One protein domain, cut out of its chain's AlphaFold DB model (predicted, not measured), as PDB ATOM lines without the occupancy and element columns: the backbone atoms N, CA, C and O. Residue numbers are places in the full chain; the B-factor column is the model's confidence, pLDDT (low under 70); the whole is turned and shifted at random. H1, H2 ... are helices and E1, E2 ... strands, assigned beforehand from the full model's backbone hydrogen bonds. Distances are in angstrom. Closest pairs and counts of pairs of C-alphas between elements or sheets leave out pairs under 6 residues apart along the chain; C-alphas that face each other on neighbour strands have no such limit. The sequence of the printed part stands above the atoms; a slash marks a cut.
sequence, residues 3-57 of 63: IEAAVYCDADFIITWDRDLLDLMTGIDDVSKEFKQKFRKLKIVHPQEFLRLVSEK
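AT A GLANCE: This is residues 3 to 57 of the 63 residues of an uncharacterized protein of Blastocatellia bacterium (UniProt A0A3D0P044). Two short parallel strands, E1 and E2, lie side by side as a small ribbon in the middle, with four short helices placed round it: H1 and H2 on one side of the ribbon, H4 on the other. H2 and H3 meet nearly at a right angle and make a helical corner, with H2 nearer to the strands and H3 farther out, while H4 runs away from the strands toward the opposite end, and the longest axis reaches from H3 to H4. The printed part has 55 residues with four named helices and two named strands, in the order H1, E1, H2, H3, E2, H4, and its class is mostly helix. The whole is compact, with a radius of gyration of the C-alphas of 11.4 A and spans of 33 by 24 by 18 A.

HOW THE PARTS SIT: The first helix, H1, residues 3 to 8, touches no helix. It has 3 pairs of C-alphas within 8 A of the strand E1, residues 13 to 15, and the closest are those of Ala 6 and Ile 14, 7.1 A apart. E1 is the parallel neighbour of E2, residues 43 to 45, with 20 degrees between their N-to-C directions. The C-alphas of residues 14 and 44 face each other at 4.7 A. N 14 and O 43 are within hydrogen-bond range at 2.8 A, and so are N 45 and O 14 at 2.9 A. Between the two strands come H2, residues 19 to 26, and H3, residues 30 to 38. E1, H2, H3 and E2 make a strand-helix-strand unit, two parallel neighbour strands with helices between them along the chain, and its crossover is right-handed. H2 and H3 touch, with 8 pairs of C-alphas within 8 A, the closest being those of Leu 24 and Ser 32 at 4.7 A. Their lines stand at 74 degrees, about perpendicular. H2 has 5 pairs of C-alphas within 8 A of E2, and the closest are those of Leu 22 and Ile 44 at 6.0 A. The last helix, H4, residues 47 to 55, touches no helix; its closest C-alphas to E1 are those of Pro 47 and Ile 15, 5.6 A apart. H1 and H3, H2 and H4, and H3 and H4 are among the pairs that are apart. In H1, H3 and H4 each O i to N i+4 pair is within hydrogen-bond range, and in H2 3 of 4 are.

IN THESE COORDINATES: H1 begins at C-alpha 3, (136.135, 112.218, 142.039), and ends at Tyr 8. E1 runs from Phe 13 to Ile 15, 6.2 A from first to last C-alpha. H2 runs from Arg 19 to Thr 26, 10.3 A long. H3 runs from Asp 30 at (140.426, 95.080, 138.489) to Lys 38, 12.0 A from first to last C-alpha. E2 runs from Lys 43 to Val 45, 6.1 A long. H4 begins at Pro 47 and ends at C-alpha 55, (112.494, 112.384, 133.972), 12.1 A from first to last C-alpha.

THE WHOLE: The two C-alphas farthest apart are those of Asp 30 and Ser 55, at 33.2 A. The first and last printed C-alphas, those of Ile 3 and Lys 57, are 25.1 A apart. The printed part has no cut, and the five links between named elements are tight; the one from E2 to H4 has 1 residue. The mean pLDDT of the printed part is 89.0, and one residue, Lys 57, is under 70.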
ATOM      1  N   ILE A   3     136.694 113.250 141.153       86.12
ATOM      2  CA  ILE A   3     136.135 112.218 142.039       86.12
ATOM      3  C   ILE A   3     136.296 112.591 143.518       86.12
ATOM      4  O   ILE A   3     135.362 112.431 144.294       86.12
ATOM      5  N   GLU A   4     137.451 113.127 143.916       87.19
ATOM      6  CA  GLU A   4     137.691 113.542 145.307       87.19
ATOM      7  C   GLU A   4     136.749 114.669 145.721       87.19
ATOM      8  O   GLU A   4     136.208 114.638 146.822       87.19
ATOM      9  N   ALA A   5     136.522 115.634 144.826       89.31
ATOM     10  CA  ALA A   5     135.582 116.721 145.066       89.31
ATOM     11  C   ALA A   5     134.145 116.195 145.196       89.31
ATOM     12  O   ALA A   5     133.440 116.580 146.123       89.31
ATOM     13  N   ALA A   6     133.729 115.274 144.321       90.81
ATOM     14  CA  ALA A   6     132.406 114.657 144.398       90.81
ATOM     15  C   ALA A   6     132.198 113.899 145.719       90.81
ATOM     16  O   ALA A   6     131.161 114.042 146.355       90.81
ATOM     17  N   VAL A   7     133.209 113.149 146.169       88.38
ATOM     18  CA  VAL A   7     133.168 112.424 147.448       88.38
ATOM     19  C   VAL A   7     133.146 113.382 148.636       88.38
ATOM     20  O   VAL A   7     132.375 113.173 149.565       88.38
ATOM     21  N   TYR A   8     133.961 114.440 148.610       92.00
ATOM     22  CA  TYR A   8     133.982 115.454 149.665       92.00
ATOM     23  C   TYR A   8     132.629 116.164 149.812       92.00
ATOM     24  O   TYR A   8     132.212 116.478 150.924       92.00
ATOM     25  N   CYS A   9     131.933 116.385 148.697       91.56
ATOM     26  CA  CYS A   9     130.607 116.995 148.673       91.56
ATOM     27  C   CYS A   9     129.455 116.008 148.940       91.56
ATOM     28  O   CYS A   9     128.306 116.428 148.849       91.56
ATOM     29  N   ASP A  10     129.738 114.730 149.228       88.81
ATOM     30  CA  ASP A  10     128.741 113.648 149.349       88.81
ATOM     31  C   ASP A  10     127.780 113.591 148.145       88.81
ATOM     32  O   ASP A  10     126.571 113.432 148.280       88.81
ATOM     33  N   ALA A  11     128.321 113.782 146.938       91.44
ATOM     34  CA  ALA A  11     127.531 113.787 145.717       91.44
ATOM     35  C   ALA A  11     127.039 112.378 145.357       91.44
ATOM     36  O   ALA A  11     127.805 111.413 145.368       91.44
ATOM     37  N   ASP A  12     125.783 112.277 144.922       90.38
ATOM     38  CA  ASP A  12     125.218 111.024 144.408       90.38
ATOM     39  C   ASP A  12     125.666 110.719 142.968       90.38
ATOM     40  O   ASP A  12     125.811 109.555 142.578       90.38
ATOM     41  N   PHE A  13     125.897 111.762 142.159       91.62
ATOM     42  CA  PHE A  13     126.187 111.637 140.731       91.62
ATOM     43  C   PHE A  13     127.367 112.503 140.280       91.62
ATOM     44  O   PHE A  13     127.477 113.673 140.643       91.62
ATOM     45  N   ILE A  14     128.188 111.951 139.388       94.19
ATOM     46  CA  ILE A  14     129.021 112.709 138.451       94.19
ATOM     47  C   ILE A  14     128.382 112.573 137.076       94.19
ATOM     48  O   ILE A  14     128.210 111.466 136.568       94.19
ATOM     49  N   ILE A  15     128.065 113.704 136.459       94.31
ATOM     50  CA  ILE A  15     127.517 113.757 135.106       94.31
ATOM     51  C   ILE A  15     128.642 114.200 134.173       94.31
ATOM     52  O   ILE A  15     129.180 115.294 134.339       94.31
ATOM     53  N   THR A  16     129.027 113.361 133.211       94.38
ATOM     54  CA  THR A  16     130.183 113.650 132.343       94.38
ATOM     55  C   THR A  16     130.070 113.021 130.953       94.38
ATOM     56  O   THR A  16     129.408 112.002 130.770       94.38
ATOM     57  N   TRP A  17     130.737 113.635 129.972       94.50
ATOM     58  CA  TRP A  17     130.952 113.084 128.623       94.50
ATOM     59  C   TRP A  17     132.290 112.337 128.493       94.50
ATOM     60  O   TRP A  17     132.581 111.772 127.439       94.50
ATOM     61  N   ASP A  18     133.121 112.381 129.536       93.62
ATOM     62  CA  ASP A  18     134.436 111.748 129.575       93.62
ATOM     63  C   ASP A  18     134.291 110.221 129.559       93.62
ATOM     64  O   ASP A  18     133.706 109.633 130.471       93.62
ATOM     65  N   ARG A  19     134.812 109.585 128.506       90.31
ATOM     66  CA  ARG A  19     134.681 108.140 128.306       90.31
ATOM     67  C   ARG A  19     135.497 107.338 129.302       90.31
ATOM     68  O   ARG A  19     134.990 106.331 129.771       90.31
ATOM     69  N   ASP A  20     136.679 107.807 129.686       90.06
ATOM     70  CA  ASP A  20     137.532 107.080 130.626       90.06
ATOM     71  C   ASP A  20     136.847 107.005 131.998       90.06
ATOM     72  O   ASP A  20     136.844 105.964 132.654       90.06
ATOM     73  N   LEU A  21     136.182 108.092 132.411       89.69
ATOM     74  CA  LEU A  21     135.385 108.106 133.641       89.69
ATOM     75  C   LEU A  21     134.120 107.249 133.550       89.69
ATOM     76  O   LEU A  21     133.745 106.612 134.534       89.69
ATOM     77  N   LEU A  22     133.446 107.240 132.400       91.75
ATOM     78  CA  LEU A  22     132.268 106.395 132.186       91.75
ATOM     79  C   LEU A  22     132.646 104.908 132.168       91.75
ATOM     80  O   LEU A  22     131.929 104.079 132.735       91.75
ATOM     81  N   ASP A  23     133.798 104.577 131.593       90.75
ATOM     82  CA  ASP A  23     134.298 103.211 131.488       90.75
ATOM     83  C   ASP A  23     134.649 102.623 132.860       90.75
ATOM     84  O   ASP A  23     134.458 101.428 133.069       90.75
ATOM     85  N   LEU A  24     135.001 103.439 133.862       88.44
ATOM     86  CA  LEU A  24     135.140 102.968 135.251       88.44
ATOM     87  C   LEU A  24     133.849 102.335 135.798       88.44
ATOM     88  O   LEU A  24     133.905 101.453 136.659       88.44
ATOM     89  N   MET A  25     132.676 102.756 135.310       85.62
ATOM     90  CA  MET A  25     131.383 102.219 135.749       85.62
ATOM     91  C   MET A  25     130.952 100.980 134.962       85.62
ATOM     92  O   MET A  25     130.210 100.149 135.494       85.62
ATOM     93  N   THR A  26     131.452 100.773 133.747       85.19
ATOM     94  CA  THR A  26     131.094  99.626 132.887       85.19
ATOM     95  C   THR A  26     132.181  98.548 132.850       85.19
ATOM     96  O   THR A  26     131.875  97.381 132.608       85.19
ATOM     97  N   GLY A  27     133.416  98.901 133.196       86.75
ATOM     98  CA  GLY A  27     134.593  98.049 133.108       86.75
ATOM     99  C   GLY A  27     134.546  96.826 134.021       86.75
ATOM    100  O   GLY A  27     133.956  96.834 135.112       86.75
ATOM    101  N   ILE A  28     135.175  95.753 133.541       85.88
ATOM    102  CA  ILE A  28     135.287  94.449 134.217       85.88
ATOM    103  C   ILE A  28     136.708  94.153 134.716       85.88
ATOM    104  O   ILE A  28     136.930  93.111 135.340       85.88
ATOM    105  N   ASP A  29     137.657  95.047 134.433       91.06
ATOM    106  CA  ASP A  29     139.020  94.971 134.947       91.06
ATOM    107  C   ASP A  29     139.081  95.262 136.454       91.06
ATOM    108  O   ASP A  29     138.109  95.685 137.091       91.06
ATOM    109  N   ASP A  30     140.236  94.971 137.045       90.56
ATOM    110  CA  ASP A  30     140.426  95.080 138.489       90.56
ATOM    111  C   ASP A  30     140.373  96.536 138.970       90.56
ATOM    112  O   ASP A  30     139.850  96.794 140.053       90.56
ATOM    113  N   VAL A  31     140.793  97.491 138.132       87.00
ATOM    114  CA  VAL A  31     140.724  98.932 138.424       87.00
ATOM    115  C   VAL A  31     139.271  99.386 138.560       87.00
ATOM    116  O   VAL A  31     138.897 100.025 139.543       87.00
ATOM    117  N   SER A  32     138.423  99.001 137.611       88.00
ATOM    118  CA  SER A  32     136.995  99.319 137.599       88.00
ATOM    119  C   SER A  32     136.269  98.659 138.770       88.00
ATOM    120  O   SER A  32     135.396  99.265 139.394       88.00
ATOM    121  N   LYS A  33     136.635  97.420 139.121       89.00
ATOM    122  CA  LYS A  33     136.085  96.730 140.301       89.00
ATOM    123  C   LYS A  33     136.474  97.425 141.600       89.00
ATOM    124  O   LYS A  33     135.596  97.662 142.431       89.00
ATOM    125  N   GLU A  34     137.750  97.761 141.771       90.75
ATOM    126  CA  GLU A  34     138.240  98.475 142.952       90.75
ATOM    127  C   GLU A  34     137.550  99.836 143.077       90.75
ATOM    128  O   GLU A  34     137.053 100.188 144.149       90.75
ATOM    129  N   PHE A  35     137.420 100.561 141.963       88.69
ATOM    130  CA  PHE A  35     136.720 101.839 141.911       88.69
ATOM    131  C   PHE A  35     135.263 101.713 142.374       88.69
ATOM    132  O   PHE A  35     134.847 102.397 143.312       88.69
ATOM    133  N   LYS A  36     134.496 100.785 141.787       88.44
ATOM    134  CA  LYS A  36     133.099 100.516 142.174       88.44
ATOM    135  C   LYS A  36     132.979 100.093 143.635       88.44
ATOM    136  O   LYS A  36     132.017 100.457 144.306       88.44
ATOM    137  N   GLN A  37     133.937  99.318 144.145       89.38
ATOM    138  CA  GLN A  37     133.948  98.890 145.541       89.38
ATOM    139  C   GLN A  37     134.218 100.055 146.494       89.38
ATOM    140  O   GLN A  37     133.577 100.136 147.543       89.38
ATOM    141  N   LYS A  38     135.139 100.948 146.132       88.62
ATOM    142  CA  LYS A  38     135.524 102.108 146.936       88.62
ATOM    143  C   LYS A  38     134.454 103.197 146.931       88.62
ATOM    144  O   LYS A  38     134.188 103.790 147.972       88.62
ATOM    145  N   PHE A  39     133.799 103.421 145.794       88.31
ATOM    146  CA  PHE A  39     132.850 104.518 145.587       88.31
ATOM    147  C   PHE A  39     131.423 104.025 145.316       88.31
ATOM    148  O   PHE A  39     130.733 104.541 144.448       88.31
ATOM    149  N   ARG A  40     130.939 103.042 146.089       82.50
ATOM    150  CA  ARG A  40     129.619 102.401 145.877       82.50
ATOM    151  C   ARG A  40     128.422 103.355 145.823       82.50
ATOM    152  O   ARG A  40     127.412 103.010 145.217       82.50
ATOM    153  N   LYS A  41     128.505 104.495 146.512       85.69
ATOM    154  CA  LYS A  41     127.433 105.501 146.546       85.69
ATOM    155  C   LYS A  41     127.443 106.427 145.329       85.69
ATOM    156  O   LYS A  41     126.394 106.925 144.952       85.69
ATOM    157  N   LEU A  42     128.610 106.627 144.722       90.38
ATOM    158  CA  LEU A  42     128.811 107.583 143.646       90.38
ATOM    159  C   LEU A  42     128.525 106.918 142.301       90.38
ATOM    160  O   LEU A  42     129.139 105.908 141.955       90.38
ATOM    161  N   LYS A  43     127.620 107.496 141.514       90.56
ATOM    162  CA  LYS A  43     127.354 107.046 140.143       90.56
ATOM    163  C   LYS A  43     127.967 108.007 139.140       90.56
ATOM    164  O   LYS A  43     127.663 109.193 139.160       90.56
ATOM    165  N   ILE A  44     128.785 107.498 138.225       93.25
ATOM    166  CA  ILE A  44     129.224 108.270 137.059       93.25
ATOM    167  C   ILE A  44     128.298 107.910 135.906       93.25
ATOM    168  O   ILE A  44     128.180 106.738 135.554       93.25
ATOM    169  N   VAL A  45     127.601 108.901 135.364       94.00
ATOM    170  CA  VAL A  45     126.568 108.693 134.347       94.00
ATOM    171  C   VAL A  45     126.731 109.666 133.195       94.00
ATOM    172  O   VAL A  45     127.206 110.796 133.344       94.00
ATOM    173  N   HIS A  46     126.278 109.224 132.031       95.25
ATOM    174  CA  HIS A  46     126.182 110.089 130.870       95.25
ATOM    175  C   HIS A  46     125.031 111.101 131.056       95.25
ATOM    176  O   HIS A  46     123.990 110.730 131.608       95.25
ATOM    177  N   PRO A  47     125.120 112.351 130.556       94.50
ATOM    178  CA  PRO A  47     124.057 113.349 130.720       94.50
ATOM    179  C   PRO A  47     122.685 112.882 130.234       94.50
ATOM    180  O   PRO A  47     121.677 113.135 130.882       94.50
ATOM    181  N   GLN A  48     122.637 112.150 129.120       93.00
ATOM    182  CA  GLN A  48     121.376 111.595 128.614       93.00
ATOM    183  C   GLN A  48     120.782 110.531 129.544       93.00
ATOM    184  O   GLN A  48     119.565 110.447 129.671       93.00
ATOM    185  N   GLU A  49     121.623 109.718 130.183       90.62
ATOM    186  CA  GLU A  49     121.173 108.725 131.158       90.62
ATOM    187  C   GLU A  49     120.656 109.421 132.415       90.62
ATOM    188  O   GLU A  49     119.566 109.106 132.883       90.62
ATOM    189  N   PHE A  50     121.373 110.440 132.894       92.00
ATOM    190  CA  PHE A  50     120.919 111.261 134.008       92.00
ATOM    191  C   PHE A  50     119.553 111.894 133.733       92.00
ATOM    192  O   PHE A  50     118.653 111.757 134.553       92.00
ATOM    193  N   LEU A  51     119.366 112.513 132.559       90.94
ATOM    194  CA  LEU A  51     118.087 113.116 132.162       90.94
ATOM    195  C   LEU A  51     116.936 112.102 132.150       90.94
ATOM    196  O   LEU A  51     115.832 112.443 132.565       90.94
ATOM    197  N   ARG A  52     117.181 110.855 131.732       90.62
ATOM    198  CA  ARG A  52     116.178 109.780 131.826       90.62
ATOM    199  C   ARG A  52     115.867 109.434 133.281       90.62
ATOM    200  O   ARG A  52     114.698 109.381 133.642       90.62
ATOM    201  N   LEU A  53     116.894 109.290 134.123       86.50
ATOM    202  CA  LEU A  53     116.739 108.978 135.549       86.50
ATOM    203  C   LEU A  53     115.931 110.038 136.309       86.50
ATOM    204  O   LEU A  53     115.166 109.680 137.203       86.50
ATOM    205  N   VAL A  54     116.101 111.325 135.986       86.31
ATOM    206  CA  VAL A  54     115.304 112.400 136.606       86.31
ATOM    207  C   VAL A  54     113.919 112.531 135.978       86.31
ATOM    208  O   VAL A  54     112.950 112.710 136.707       86.31
ATOM    209  N   SER A  55     113.793 112.351 134.659       82.56
ATOM    210  CA  SER A  55     112.494 112.384 133.972       82.56
ATOM    211  C   SER A  55     111.554 111.263 134.419       82.56
ATOM    212  O   SER A  55     110.342 111.437 134.356       82.56
ATOM    213  N   GLU A  56     112.089 110.113 134.836       70.50
ATOM    214  CA  GLU A  56     111.304 108.995 135.377       70.50
ATOM    215  C   GLU A  56     110.860 109.225 136.828       70.50
ATOM    216  O   GLU A  56     109.940 108.552 137.295       70.50
ATOM    217  N   LYS A  57     111.506 110.152 137.547       64.50
ATOM    218  CA  LYS A  57     111.252 110.398 138.970       64.50
ATOM    219  C   LYS A  57     110.328 111.577 139.245       64.50
ATOM    220  O   LYS A  57     109.588 111.476 140.209       64.50
TER     221      LYS A  57